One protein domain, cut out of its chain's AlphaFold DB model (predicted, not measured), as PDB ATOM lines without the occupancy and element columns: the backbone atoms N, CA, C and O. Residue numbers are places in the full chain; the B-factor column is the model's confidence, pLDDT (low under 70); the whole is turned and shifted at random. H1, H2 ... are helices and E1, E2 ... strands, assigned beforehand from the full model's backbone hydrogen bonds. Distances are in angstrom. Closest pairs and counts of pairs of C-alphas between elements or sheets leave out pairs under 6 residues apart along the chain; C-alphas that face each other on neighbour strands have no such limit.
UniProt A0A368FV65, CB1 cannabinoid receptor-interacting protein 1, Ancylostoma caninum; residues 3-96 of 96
ATOM      1  N   LEU A   3      31.518 -28.711 -45.736       56.69
ATOM      2  CA  LEU A   3      31.344 -28.619 -44.288       56.69
ATOM      3  C   LEU A   3      32.089 -27.363 -43.817       56.69
ATOM      4  O   LEU A   3      33.267 -27.211 -44.121       56.69
ATOM      5  N   ALA A   4      31.402 -26.446 -43.136       56.81
ATOM      6  CA  ALA A   4      31.973 -25.197 -42.624       56.81
ATOM      7  C   ALA A   4      31.659 -25.006 -41.133       56.81
ATOM      8  O   ALA A   4      30.573 -25.353 -40.667       56.81
ATOM      9  N   GLY A   5      32.596 -24.396 -40.413       58.72
ATOM     10  CA  GLY A   5      32.567 -24.104 -38.978       58.72
ATOM     11  C   GLY A   5      33.927 -23.543 -38.559       58.72
ATOM     12  O   GLY A   5      34.803 -23.411 -39.415       58.72
ATOM     13  N   SER A   6      34.119 -23.187 -37.288       55.44
ATOM     14  CA  SER A   6      35.437 -22.740 -36.810       55.44
ATOM     15  C   SER A   6      36.463 -23.867 -36.993       55.44
ATOM     16  O   SER A   6      36.408 -24.860 -36.277       55.44
ATOM     17  N   ASP A   7      37.355 -23.711 -37.972       63.16
ATOM     18  CA  ASP A   7      38.541 -24.548 -38.220       63.16
ATOM     19  C   ASP A   7      38.285 -26.027 -38.569       63.16
ATOM     20  O   ASP A   7      39.087 -26.904 -38.248       63.16
ATOM     21  N   LEU A   8      37.175 -26.316 -39.256       68.81
ATOM     22  CA  LEU A   8      36.855 -27.660 -39.746       68.81
ATOM     23  C   LEU A   8      37.558 -27.968 -41.077       68.81
ATOM     24  O   LEU A   8      37.335 -27.277 -42.074       68.81
ATOM     25  N   GLN A   9      38.368 -29.033 -41.117       71.19
ATOM     26  CA  GLN A   9      38.968 -29.544 -42.355       71.19
ATOM     27  C   GLN A   9      38.102 -30.665 -42.933       71.19
ATOM     28  O   GLN A   9      37.852 -31.666 -42.265       71.19
ATOM     29  N   LEU A  10      37.620 -30.506 -44.169       75.44
ATOM     30  CA  LEU A  10      36.839 -31.535 -44.855       75.44
ATOM     31  C   LEU A  10      37.754 -32.670 -45.334       75.44
ATOM     32  O   LEU A  10      38.707 -32.428 -46.076       75.44
ATOM     33  N   HIS A  11      37.396 -33.901 -44.987       76.56
ATOM     34  CA  HIS A  11      37.985 -35.118 -45.526       76.56
ATOM     35  C   HIS A  11      36.957 -35.797 -46.440       76.56
ATOM     36  O   HIS A  11      35.811 -36.049 -46.060       76.56
ATOM     37  N   THR A  12      37.352 -36.046 -47.687       66.56
ATOM     38  CA  THR A  12      36.558 -36.809 -48.657       66.56
ATOM     39  C   THR A  12      37.356 -38.025 -49.084       66.56
ATOM     40  O   THR A  12      38.188 -37.917 -49.984       66.56
ATOM     41  N   ASP A  13      37.088 -39.162 -48.449       65.50
ATOM     42  CA  ASP A  13      37.718 -40.435 -48.814       65.50
ATOM     43  C   ASP A  13      37.184 -40.944 -50.167       65.50
ATOM     44  O   ASP A  13      37.941 -41.448 -50.992       65.50
ATOM     45  N   ASP A  14      35.889 -40.723 -50.443       70.44
ATOM     46  CA  ASP A  14      35.268 -40.923 -51.757       70.44
ATOM     47  C   ASP A  14      34.107 -39.925 -51.979       70.44
ATOM     48  O   ASP A  14      33.065 -40.041 -51.325       70.44
ATOM     49  N   PRO A  15      34.217 -38.983 -52.937       66.12
ATOM     50  CA  PRO A  15      33.169 -38.008 -53.260       66.12
ATOM     51  C   PRO A  15      31.825 -38.610 -53.704       66.12
ATOM     52  O   PRO A  15      30.821 -37.896 -53.732       66.12
ATOM     53  N   LYS A  16      31.790 -39.890 -54.095       71.69
ATOM     54  CA  LYS A  16      30.575 -40.597 -54.535       71.69
ATOM     55  C   LYS A  16      29.927 -41.435 -53.435       71.69
ATOM     56  O   LYS A  16      28.782 -41.844 -53.604       71.69
ATOM     57  N   SER A  17      30.619 -41.657 -52.318       77.62
ATOM     58  CA  SER A  17      30.130 -42.481 -51.203       77.62
ATOM     59  C   SER A  17      28.949 -41.859 -50.452       77.62
ATOM     60  O   SER A  17      28.242 -42.555 -49.725       77.62
ATOM     61  N   GLY A  18      28.750 -40.543 -50.591       76.31
ATOM     62  CA  GLY A  18      27.801 -39.783 -49.777       76.31
ATOM     63  C   GLY A  18      28.247 -39.602 -48.321       76.31
ATOM     64  O   GLY A  18      27.504 -39.006 -47.545       76.31
ATOM     65  N   GLN A  19      29.442 -40.077 -47.958       80.56
ATOM     66  CA  GLN A  19      30.032 -39.923 -46.633       80.56
ATOM     67  C   GLN A  19      31.030 -38.769 -46.642       80.56
ATOM     68  O   GLN A  19      31.861 -38.640 -47.542       80.56
ATOM     69  N   TYR A  20      30.927 -37.921 -45.626       80.94
ATOM     70  CA  TYR A  20      31.778 -36.754 -45.454       80.94
ATOM     71  C   TYR A  20      32.178 -36.693 -43.993       80.94
ATOM     72  O   TYR A  20      31.316 -36.735 -43.114       80.94
ATOM     73  N   SER A  21      33.475 -36.592 -43.738       82.56
ATOM     74  CA  SER A  21      34.018 -36.444 -42.396       82.56
ATOM     75  C   SER A  21      34.763 -35.124 -42.299       82.56
ATOM     76  O   SER A  21      35.206 -34.536 -43.288       82.56
ATOM     77  N   THR A  22      34.844 -34.600 -41.088       82.62
ATOM     78  CA  THR A  22      35.633 -33.412 -40.812       82.62
ATOM     79  C   THR A  22      36.216 -33.513 -39.421       82.62
ATOM     80  O   THR A  22      35.571 -34.045 -38.516       82.62
ATOM     81  N   GLU A  23      37.439 -33.028 -39.266       82.38
ATOM     82  CA  GLU A  23      38.094 -32.943 -37.973       82.38
ATOM     83  C   GLU A  23      38.032 -31.517 -37.458       82.38
ATOM     84  O   GLU A  23      38.171 -30.549 -38.214       82.38
ATOM     85  N   TRP A  24      37.836 -31.402 -36.150       78.75
ATOM     86  CA  TRP A  24      37.843 -30.121 -35.481       78.75
ATOM     87  C   TRP A  24      39.086 -29.963 -34.623       78.75
ATOM     88  O   TRP A  24      39.275 -30.668 -33.629       78.75
ATOM     89  N   ASN A  25      39.917 -28.990 -34.986       77.75
ATOM     90  CA  ASN A  25      41.033 -28.591 -34.154       77.75
ATOM     91  C   ASN A  25      40.574 -27.596 -33.081       77.75
ATOM     92  O   ASN A  25      40.186 -26.470 -33.377       77.75
ATOM     93  N   THR A  26      40.648 -28.012 -31.820       76.38
ATOM     94  CA  THR A  26      40.310 -27.164 -30.667       76.38
ATOM     95  C   THR A  26      41.527 -26.461 -30.055       76.38
ATOM     96  O   THR A  26      41.408 -25.772 -29.041       76.38
ATOM     97  N   THR A  27      42.710 -26.606 -30.662       79.56
ATOM     98  CA  THR A  27      43.942 -25.947 -30.212       79.56
ATOM     99  C   THR A  27      43.779 -24.431 -30.269       79.56
ATOM    100  O   THR A  27      43.384 -23.879 -31.289       79.56
ATOM    101  N   GLY A  28      44.123 -23.750 -29.177       77.19
ATOM    102  CA  GLY A  28      44.009 -22.294 -29.074       77.19
ATOM    103  C   GLY A  28      42.609 -21.787 -28.713       77.19
ATOM    104  O   GLY A  28      42.444 -20.580 -28.559       77.19
ATOM    105  N   ILE A  29      41.618 -22.668 -28.525       81.94
ATOM    106  CA  ILE A  29      40.327 -22.275 -27.953       81.94
ATOM    107  C   ILE A  29      40.485 -22.058 -26.444       81.94
ATOM    108  O   ILE A  29      40.906 -22.954 -25.711       81.94
ATOM    109  N   ASP A  30      40.104 -20.867 -25.982       85.06
ATOM    110  CA  ASP A  30      40.121 -20.522 -24.564       85.06
ATOM    111  C   ASP A  30      39.115 -21.345 -23.747       85.06
ATOM    112  O   ASP A  30      37.995 -21.650 -24.171       85.06
ATOM    113  N   VAL A  31      39.497 -21.622 -22.503       88.50
ATOM    114  CA  VAL A  31      38.627 -22.262 -21.514       88.50
ATOM    115  C   VAL A  31      37.417 -21.381 -21.210       88.50
ATOM    116  O   VAL A  31      37.521 -20.164 -21.031       88.50
ATOM    117  N   CYS A  32      36.242 -22.004 -21.111       88.06
ATOM    118  CA  CYS A  32      35.008 -21.282 -20.837       88.06
ATOM    119  C   CYS A  32      35.011 -20.696 -19.419       88.06
ATOM    120  O   CYS A  32      35.203 -21.404 -18.431       88.06
ATOM    121  N   LYS A  33      34.687 -19.404 -19.299       85.81
ATOM    122  CA  LYS A  33      34.440 -18.765 -17.995       85.81
ATOM    123  C   LYS A  33      33.222 -19.385 -17.299       85.81
ATOM    124  O   LYS A  33      32.324 -19.943 -17.935       85.81
ATOM    125  N   LYS A  34      33.142 -19.235 -15.974       82.19
ATOM    126  CA  LYS A  34      31.993 -19.699 -15.180       82.19
ATOM    127  C   LYS A  34      30.678 -19.152 -15.752       82.19
ATOM    128  O   LYS A  34      30.538 -17.954 -15.963       82.19
ATOM    129  N   GLY A  35      29.720 -20.047 -15.993       81.12
ATOM    130  CA  GLY A  35      28.410 -19.712 -16.567       81.12
ATOM    131  C   GLY A  35      28.405 -19.441 -18.076       81.12
ATOM    132  O   GLY A  35      27.327 -19.394 -18.659       81.12
ATOM    133  N   ALA A  36      29.569 -19.331 -18.724       86.25
ATOM    134  CA  ALA A  36      29.670 -19.149 -20.166       86.25
ATOM    135  C   ALA A  36      29.653 -20.497 -20.907       86.25
ATOM    136  O   ALA A  36      30.102 -21.526 -20.392       86.25
ATOM    137  N   ARG A  37      29.121 -20.475 -22.129       86.06
ATOM    138  CA  ARG A  37      29.146 -21.577 -23.096       86.06
ATOM    139  C   ARG A  37      29.550 -21.010 -24.448       86.06
ATOM    140  O   ARG A  37      29.192 -19.875 -24.757       86.06
ATOM    141  N   ASN A  38      30.251 -21.811 -25.234       84.44
ATOM    142  CA  ASN A  38      30.554 -21.491 -26.618       84.44
ATOM    143  C   ASN A  38      29.487 -22.111 -27.520       84.44
ATOM    144  O   ASN A  38      28.976 -23.191 -27.228       84.44
ATOM    145  N   ASN A  39      29.144 -21.413 -28.598       84.06
ATOM    146  CA  ASN A  39      28.281 -21.939 -29.648       84.06
ATOM    147  C   ASN A  39      29.147 -22.257 -30.856       84.06
ATOM    148  O   ASN A  39      29.789 -21.371 -31.417       84.06
ATOM    149  N   ILE A  40      29.153 -23.521 -31.243       80.75
ATOM    150  CA  ILE A  40      29.901 -24.000 -32.391       80.75
ATOM    151  C   ILE A  40      28.913 -24.104 -33.537       80.75
ATOM    152  O   ILE A  40      27.995 -24.930 -33.513       80.75
ATOM    153  N   GLY A  41      29.086 -23.235 -34.526       81.19
ATOM    154  CA  GLY A  41      28.300 -23.278 -35.746       81.19
ATOM    155  C   GLY A  41      28.799 -24.390 -36.653       81.19
ATOM    156  O   GLY A  41      29.947 -24.363 -37.088       81.19
ATOM    157  N   LEU A  42      27.917 -25.330 -36.970       83.38
ATOM    158  CA  LEU A  42      28.163 -26.391 -37.936       83.38
ATOM    159  C   LEU A  42      27.267 -26.150 -39.146       83.38
ATOM    160  O   LEU A  42      26.045 -26.031 -39.017       83.38
ATOM    161  N   THR A  43      27.872 -26.042 -40.321       82.56
ATOM    162  CA  THR A  43      27.164 -25.801 -41.578       82.56
ATOM    163  C   THR A  43      27.497 -26.899 -42.569       82.56
ATOM    164  O   THR A  43      28.654 -27.086 -42.926       82.56
ATOM    165  N   LEU A  44      26.470 -27.582 -43.053       81.50
ATOM    166  CA  LEU A  44      26.552 -28.512 -44.166       81.50
ATOM    167  C   LEU A  44      25.911 -27.857 -45.388       81.50
ATOM    168  O   LEU A  44      24.729 -27.518 -45.363       81.50
ATOM    169  N   GLN A  45      26.681 -27.676 -46.455       79.19
ATOM    170  CA  GLN A  45      26.218 -27.083 -47.706       79.19
ATOM    171  C   GLN A  45      26.380 -28.071 -48.864       79.19
ATOM    172  O   GLN A  45      27.452 -28.634 -49.093       79.19
ATOM    173  N   GLY A  46      25.328 -28.266 -49.647       75.38
ATOM    174  CA  GLY A  46      25.342 -29.116 -50.832       75.38
ATOM    175  C   GLY A  46      24.401 -28.608 -51.924       75.38
ATOM    176  O   GLY A  46      23.826 -27.529 -51.788       75.38
ATOM    177  N   PRO A  47      24.218 -29.383 -53.007       72.44
ATOM    178  CA  PRO A  47      23.244 -29.066 -54.057       72.44
ATOM    179  C   PRO A  47      21.815 -28.901 -53.518       72.44
ATOM    180  O   PRO A  47      21.039 -28.125 -54.057       72.44
ATOM    181  N   GLY A  48      21.511 -29.581 -52.408       70.38
ATOM    182  CA  GLY A  48      20.273 -29.455 -51.645       70.38
ATOM    183  C   GLY A  48      20.165 -28.217 -50.730       70.38
ATOM    184  O   GLY A  48      19.367 -28.137 -49.801       70.38
ATOM    185  N   GLY A  49      21.027 -27.225 -50.911       79.00
ATOM    186  CA  GLY A  49      21.062 -26.079 -50.013       79.00
ATOM    187  C   GLY A  49      21.838 -26.381 -48.735       79.00
ATOM    188  O   GLY A  49      22.941 -26.928 -48.789       79.00
ATOM    189  N   LEU A  50      21.335 -25.900 -47.600       83.56
ATOM    190  CA  LEU A  50      22.174 -25.621 -46.443       83.56
ATOM    191  C   LEU A  50      21.495 -26.002 -45.125       83.56
ATOM    192  O   LEU A  50      20.457 -25.453 -44.763       83.56
ATOM    193  N   LEU A  51      22.140 -26.897 -44.382       85.69
ATOM    194  CA  LEU A  51      21.788 -27.273 -43.021       85.69
ATOM    195  C   LEU A  51      22.725 -26.542 -42.050       85.69
ATOM    196  O   LEU A  51      23.946 -26.662 -42.140       85.69
ATOM    197  N   LYS A  52      22.151 -25.790 -41.108       87.94
ATOM    198  CA  LYS A  52      22.874 -25.113 -40.022       87.94
ATOM    199  C   LYS A  52      22.474 -25.704 -38.681       87.94
ATOM    200  O   LYS A  52      21.288 -25.815 -38.376       87.94
ATOM    201  N   ARG A  53      23.464 -26.016 -37.855       87.44
ATOM    202  CA  ARG A  53      23.293 -26.464 -36.472       87.44
ATOM    203  C   ARG A  53      24.208 -25.664 -35.557       87.44
ATOM    204  O   ARG A  53      25.203 -25.088 -35.992       87.44
ATOM    205  N   GLN A  54      23.825 -25.603 -34.290       86.25
ATOM    206  CA  GLN A  54      24.596 -24.960 -33.238       86.25
ATOM    207  C   GLN A  54      24.796 -25.979 -32.128       86.25
ATOM    208  O   GLN A  54      23.817 -26.511 -31.607       86.25
ATOM    209  N   LEU A  55      26.047 -26.234 -31.770       85.06
ATOM    210  CA  LEU A  55      26.386 -27.042 -30.611       85.06
ATOM    211  C   LEU A  55      26.801 -26.112 -29.472       85.06
ATOM    212  O   LEU A  55      27.773 -25.368 -29.597       85.06
ATOM    213  N   GLN A  56      26.079 -26.171 -28.353       87.56
ATOM    214  CA  GLN A  56      26.550 -25.551 -27.119       87.56
ATOM    215  C   GLN A  56      27.617 -26.429 -26.478       87.56
ATOM    216  O   GLN A  56      27.346 -27.573 -26.124       87.56
ATOM    217  N   SER A  57      28.802 -25.869 -26.268       86.50
ATOM    218  CA  SER A  57      29.924 -26.564 -25.650       86.50
ATOM    219  C   SER A  57      30.543 -25.773 -24.504       86.50
ATOM    220  O   SER A  57      30.370 -24.556 -24.352       86.50
ATOM    221  N   LYS A  58      31.287 -26.497 -23.670       89.12
ATOM    222  CA  LYS A  58      32.224 -25.928 -22.711       89.12
ATOM    223  C   LYS A  58      33.592 -26.543 -22.922       89.12
ATOM    224  O   LYS A  58      33.706 -27.757 -23.041       89.12
ATOM    225  N   PHE A  59      34.603 -25.690 -22.910       88.31
ATOM    226  CA  PHE A  59      35.999 -26.090 -22.899       88.31
ATOM    227  C   PHE A  59      36.524 -25.938 -21.485       88.31
ATOM    228  O   PHE A  59      36.246 -24.932 -20.828       88.31
ATOM    229  N   TYR A  60      37.264 -26.941 -21.040       87.94
ATOM    230  CA  TYR A  60      37.865 -27.014 -19.719       87.94
ATOM    231  C   TYR A  60      39.381 -27.143 -19.866       87.94
ATOM    232  O   TYR A  60      39.868 -27.578 -20.912       87.94
ATOM    233  N   GLN A  61      40.129 -26.768 -18.825       85.88
ATOM    234  CA  GLN A  61      41.540 -27.146 -18.753       85.88
ATOM    235  C   GLN A  61      41.653 -28.673 -18.689       85.88
ATOM    236  O   GLN A  61      40.756 -29.337 -18.172       85.88
ATOM    237  N   LYS A  62      42.768 -29.219 -19.184       81.50
ATOM    238  CA  LYS A  62      42.997 -30.671 -19.255       81.50
ATOM    239  C   LYS A  62      42.784 -31.391 -17.916       81.50
ATOM    240  O   LYS A  62      42.273 -32.503 -17.917       81.50
ATOM    241  N   ASP A  63      43.145 -30.738 -16.814       85.06
ATOM    242  CA  ASP A  63      43.107 -31.307 -15.464       85.06
ATOM    243  C   ASP A  63      41.959 -30.734 -14.598       85.06
ATOM    244  O   ASP A  63      41.980 -30.845 -13.373       85.06
ATOM    245  N   ASP A  64      40.962 -30.076 -15.205       86.62
ATOM    246  CA  ASP A  64      39.787 -29.566 -14.485       86.62
ATOM    247  C   ASP A  64      38.773 -30.692 -14.250       86.62
ATOM    248  O   ASP A  64      38.179 -31.215 -15.190       86.62
ATOM    249  N   SER A  65      38.522 -31.025 -12.984       84.75
ATOM    250  CA  SER A  65      37.597 -32.095 -12.592       84.75
ATOM    251  C   SER A  65      36.143 -31.858 -13.014       84.75
ATOM    252  O   SER A  65      35.354 -32.800 -13.055       84.75
ATOM    253  N   HIS A  66      35.754 -30.627 -13.372       82.00
ATOM    254  CA  HIS A  66      34.431 -30.371 -13.950       82.00
ATOM    255  C   HIS A  66      34.285 -30.939 -15.365       82.00
ATOM    256  O   HIS A  66      33.153 -31.135 -15.817       82.00
ATOM    257  N   ALA A  67      35.395 -31.199 -16.066       82.25
ATOM    258  CA  ALA A  67      35.374 -31.870 -17.361       82.25
ATOM    259  C   ALA A  67      34.825 -33.302 -17.246       82.25
ATOM    260  O   ALA A  67      34.185 -33.778 -18.181       82.25
ATOM    261  N   ASP A  68      34.988 -33.943 -16.083       83.00
ATOM    262  CA  ASP A  68      34.538 -35.315 -15.823       83.00
ATOM    263  C   ASP A  68      33.033 -35.417 -15.533       83.00
ATOM    264  O   ASP A  68      32.461 -36.505 -15.540       83.00
ATOM    265  N   TRP A  69      32.367 -34.297 -15.237       83.25
ATOM    266  CA  TRP A  69      30.949 -34.290 -14.846       83.25
ATOM    267  C   TRP A  69      29.999 -34.200 -16.043       83.25
ATOM    268  O   TRP A  69      28.784 -34.330 -15.883       83.25
ATOM    269  N   GLY A  70      30.535 -33.921 -17.231       78.25
ATOM    270  CA  GLY A  70      29.780 -33.830 -18.474       78.25
ATOM    271  C   GLY A  70      30.029 -35.015 -19.399       78.25
ATOM    272  O   GLY A  70      30.926 -35.827 -19.196       78.25
ATOM    273  N   THR A  71      29.251 -35.079 -20.475       83.06
ATOM    274  CA  THR A  71      29.575 -35.947 -21.607       83.06
ATOM    275  C   THR A  71      30.693 -35.286 -22.400       83.06
ATOM    276  O   THR A  71      30.491 -34.228 -23.003       83.06
ATOM    277  N   LYS A  72      31.887 -35.882 -22.365       87.19
ATOM    278  CA  LYS A  72      32.971 -35.508 -23.273       87.19
ATOM    279  C   LYS A  72      32.490 -35.745 -24.700       87.19
ATOM    280  O   LYS A  72      31.982 -36.815 -24.973       87.19
ATOM    281  N   LEU A  73      32.669 -34.763 -25.577       87.12
ATOM    282  CA  LEU A  73      32.364 -34.918 -26.993       87.12
ATOM    283  C   LEU A  73      33.579 -35.507 -27.720       87.12
ATOM    284  O   LEU A  73      34.624 -34.861 -27.807       87.12
ATOM    285  N   GLU A  74      33.431 -36.719 -28.233       87.25
ATOM    286  CA  GLU A  74      34.338 -37.389 -29.160       87.25
ATOM    287  C   GLU A  74      33.944 -37.095 -30.611       87.25
ATOM    288  O   GLU A  74      34.795 -36.687 -31.400       87.25
ATOM    289  N   PHE A  75      32.666 -37.270 -30.967       88.69
ATOM    290  CA  PHE A  75      32.179 -37.011 -32.324       88.69
ATOM    291  C   PHE A  75      30.671 -36.735 -32.391       88.69
ATOM    292  O   PHE A  75      29.898 -37.034 -31.482       88.69
ATOM    293  N   ILE A  76      30.253 -36.198 -33.539       89.88
ATOM    294  CA  ILE A  76      28.851 -36.076 -33.938       89.88
ATOM    295  C   ILE A  76      28.691 -36.774 -35.282       89.88
ATOM    296  O   ILE A  76      29.411 -36.461 -36.228       89.88
ATOM    297  N   GLN A  77      27.734 -37.691 -35.376       91.62
ATOM    298  CA  GLN A  77      27.352 -38.319 -36.635       91.62
ATOM    299  C   GLN A  77      25.922 -37.923 -36.993       91.62
ATOM    300  O   GLN A  77      24.999 -38.098 -36.193       91.62
ATOM    301  N   TRP A  78      25.745 -37.422 -38.214       91.62
ATOM    302  CA  TRP A  78      24.440 -37.098 -38.775       91.62
ATOM    303  C   TRP A  78      24.124 -37.988 -39.964       91.62
ATOM    304  O   TRP A  78      24.791 -37.918 -40.997       91.62
ATOM    305  N   THR A  79      23.044 -38.749 -39.851       92.19
ATOM    306  CA  THR A  79      22.392 -39.341 -41.017       92.19
ATOM    307  C   THR A  79      21.487 -38.271 -41.617       92.19
ATOM    308  O   THR A  79      20.620 -37.734 -40.925       92.19
ATOM    309  N   CYS A  80      21.714 -37.918 -42.882       88.81
ATOM    310  CA  CYS A  80      20.982 -36.847 -43.555       88.81
ATOM    311  C   CYS A  80      20.140 -37.374 -44.722       88.81
ATOM    312  O   CYS A  80      20.559 -38.284 -45.435       88.81
ATOM    313  N   ALA A  81      18.996 -36.736 -44.966       88.94
ATOM    314  CA  ALA A  81      18.163 -36.952 -46.144       88.94
ATOM    315  C   ALA A  81      17.931 -35.636 -46.895       88.94
ATOM    316  O   ALA A  81      17.874 -34.562 -46.292       88.94
ATOM    317  N   VAL A  82      17.786 -35.743 -48.217       86.75
ATOM    318  CA  VAL A  82      17.470 -34.631 -49.119       86.75
ATOM    319  C   VAL A  82      16.043 -34.819 -49.619       86.75
ATOM    320  O   VAL A  82      15.729 -35.875 -50.169       86.75
ATOM    321  N   ASP A  83      15.176 -33.828 -49.414       86.31
ATOM    322  CA  ASP A  83      13.795 -33.895 -49.898       86.31
ATOM    323  C   ASP A  83      13.659 -33.493 -51.383       86.31
ATOM    324  O   ASP A  83      14.614 -33.069 -52.035       86.31
ATOM    325  N   GLY A  84      12.448 -33.620 -51.938       82.31
ATOM    326  CA  GLY A  84      12.168 -33.291 -53.344       82.31
ATOM    327  C   GLY A  84      12.315 -31.805 -53.705       82.31
ATOM    328  O   GLY A  84      12.342 -31.471 -54.886       82.31
ATOM    329  N   THR A  85      12.422 -30.917 -52.713       83.31
ATOM    330  CA  THR A  85      12.718 -29.483 -52.895       83.31
ATOM    331  C   THR A  85      14.212 -29.179 -52.780       83.31
ATOM    332  O   THR A  85      14.639 -28.039 -52.955       83.31
ATOM    333  N   GLY A  86      15.010 -30.212 -52.508       79.56
ATOM    334  CA  GLY A  86      16.430 -30.130 -52.256       79.56
ATOM    335  C   GLY A  86      16.766 -29.961 -50.781       79.56
ATOM    336  O   GLY A  86      17.914 -30.165 -50.451       79.56
ATOM    337  N   SER A  87      15.840 -29.669 -49.867       85.19
ATOM    338  CA  SER A  87      16.197 -29.362 -48.474       85.19
ATOM    339  C   SER A  87      16.918 -30.523 -47.779       85.19
ATOM    340  O   SER A  87      16.482 -31.674 -47.855       85.19
ATOM    341  N   ILE A  88      18.013 -30.218 -47.075       87.31
ATOM    342  CA  ILE A  88      18.781 -31.192 -46.289       87.31
ATOM    343  C   ILE A  88      18.247 -31.221 -44.854       87.31
ATOM    344  O   ILE A  88      18.197 -30.192 -44.179       87.31
ATOM    345  N   SER A  89      17.923 -32.412 -44.357       89.81
ATOM    346  CA  SER A  89      17.461 -32.643 -42.986       89.81
ATOM    347  C   SER A  89      18.266 -33.748 -42.303       89.81
ATOM    348  O   SER A  89      18.744 -34.665 -42.967       89.81
ATOM    349  N   VAL A  90      18.424 -33.659 -40.979       91.88
ATOM    350  CA  VAL A  90      19.015 -34.731 -40.160       91.88
ATOM    351  C   VAL A  90      17.901 -35.693 -39.766       91.88
ATOM    352  O   VAL A  90      16.948 -35.279 -39.107       91.88
ATOM    353  N   THR A  91      18.019 -36.957 -40.160       94.50
ATOM    354  CA  THR A  91      17.066 -38.017 -39.801       94.50
ATOM    355  C   THR A  91      17.491 -38.763 -38.544       94.50
ATOM    356  O   THR A  91      16.636 -39.205 -37.785       94.50
ATOM    357  N   GLU A  92      18.800 -38.872 -38.299       96.00
ATOM    358  CA  GLU A  92      19.359 -39.485 -37.090       96.00
ATOM    359  C   GLU A  92      20.593 -38.710 -36.624       96.00
ATOM    360  O   GLU A  92      21.399 -38.249 -37.437       96.00
ATOM    361  N   GLU A  93      20.743 -38.586 -35.306       93.44
ATOM    362  CA  GLU A  93      21.879 -37.929 -34.667       93.44
ATOM    363  C   GLU A  93      22.450 -38.831 -33.574       93.44
ATOM    364  O   GLU A  93      21.730 -39.284 -32.683       93.44
ATOM    365  N   LEU A  94      23.759 -39.068 -33.650       93.12
ATOM    366  CA  LEU A  94      24.532 -39.739 -32.616       93.12
ATOM    367  C   LEU A  94      25.592 -38.771 -32.095       93.12
ATOM    368  O   LEU A  94      26.399 -38.252 -32.867       93.12
ATOM    369  N   ILE A  95      25.580 -38.556 -30.781       89.62
ATOM    370  CA  ILE A  95      26.566 -37.756 -30.059       89.62
ATOM    371  C   ILE A  95      27.253 -38.685 -29.070       89.62
ATOM    372  O   ILE A  95      26.578 -39.337 -28.266       89.62
ATOM    373  N   LYS A  96      28.578 -38.746 -29.143       87.44
ATOM    374  CA  LYS A  96      29.405 -39.518 -28.224       87.44
ATOM    375  C   LYS A  96      30.564 -38.679 -27.742       87.44
ATOM    376  O   LYS A  96      31.027 -37.833 -28.538       87.44
TER     377      LYS A  96
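AT A GLANCE: This is residues 3 to 96 of the 96 residues of the protein "CB1 cannabinoid receptor-interacting protein 1" of Ancylostoma caninum (UniProt A0A368FV65). Three separate two-stranded hairpins stand loosely round the long axis of an elongated domain: the long hairpin of E3 and E4 runs along its length, E5 and E6 make a second whose E6 comes near E4, and E1 and E2 make a short third on the side of E3. The small helix H1 sits toward one end, and the tip of the E5 and E6 hairpin, at Gly 84, lies at the other. The printed part has 94 residues, with six named strands and one named helix in the order E1, E2, E3, E4, H1, E5, E6; each hairpin is its own antiparallel sheet of two strands. The class is mostly strand, though under half of the residues, 46, are in named elements. The whole is loose, with a radius of gyration of the C-alphas of 15.4 A and spans of 47 by 25 by 19 A.

HOW THE PARTS SIT: Residues 3 to 4 pair antiparallel with residues 43 to 44 of E3, residues 38 to 46. E1, residues 8 to 11, and E2, residues 21 to 24, form an antiparallel hairpin at 151 degrees, with N 11 and O 21 within hydrogen-bond range at 2.8 A. E1 and E2 are both apart from E3. E3 and E4, residues 49 to 57, form an antiparallel hairpin at 161 degrees, with N 40 and O 55 at 2.8 A and N 53 and O 42 at 2.8 A. H1, residues 65 to 69, is apart from E1, E2 and E3; its one O i to N i+4 pair is out of hydrogen-bond range, 0 of 1, while 2 of 2 O i to N i+3 pairs are within it. E5, residues 76 to 82, and E6, residues 88 to 95, form an antiparallel hairpin at 159 degrees, with N 77 and O 94 at 2.9 A. E6 bends by 65 degrees at residue 91. The closest C-alphas of E4 and E6, those of Leu 51 and Ile 88, are 5.9 A apart. E3 and E6 are only just apart, 8.2 A at the closest.

IN THESE COORDINATES: E1 begins at C-alpha 8, (36.855, -27.660, -39.746), and E2 follows after a short link. E3 and E4 each measure 25.9 A from first to last C-alpha. H1 measures 7.4 A. E5 measures 19.0 A and E6 19.2 A, ending at C-alpha 95, (26.566, -37.756, -30.059).

THE WHOLE: The C-alphas farthest apart, those of Asp 63 and Gly 84, are 48.9 A from each other. The printed part has no cut. The link E2 to E3, residues 25 to 37, is long; those from E3 to E4 and E5 to E6 are tight. The mean pLDDT of the printed part is 81.8, and residues 3 to 8, 12 to 13 and 15 are under 70.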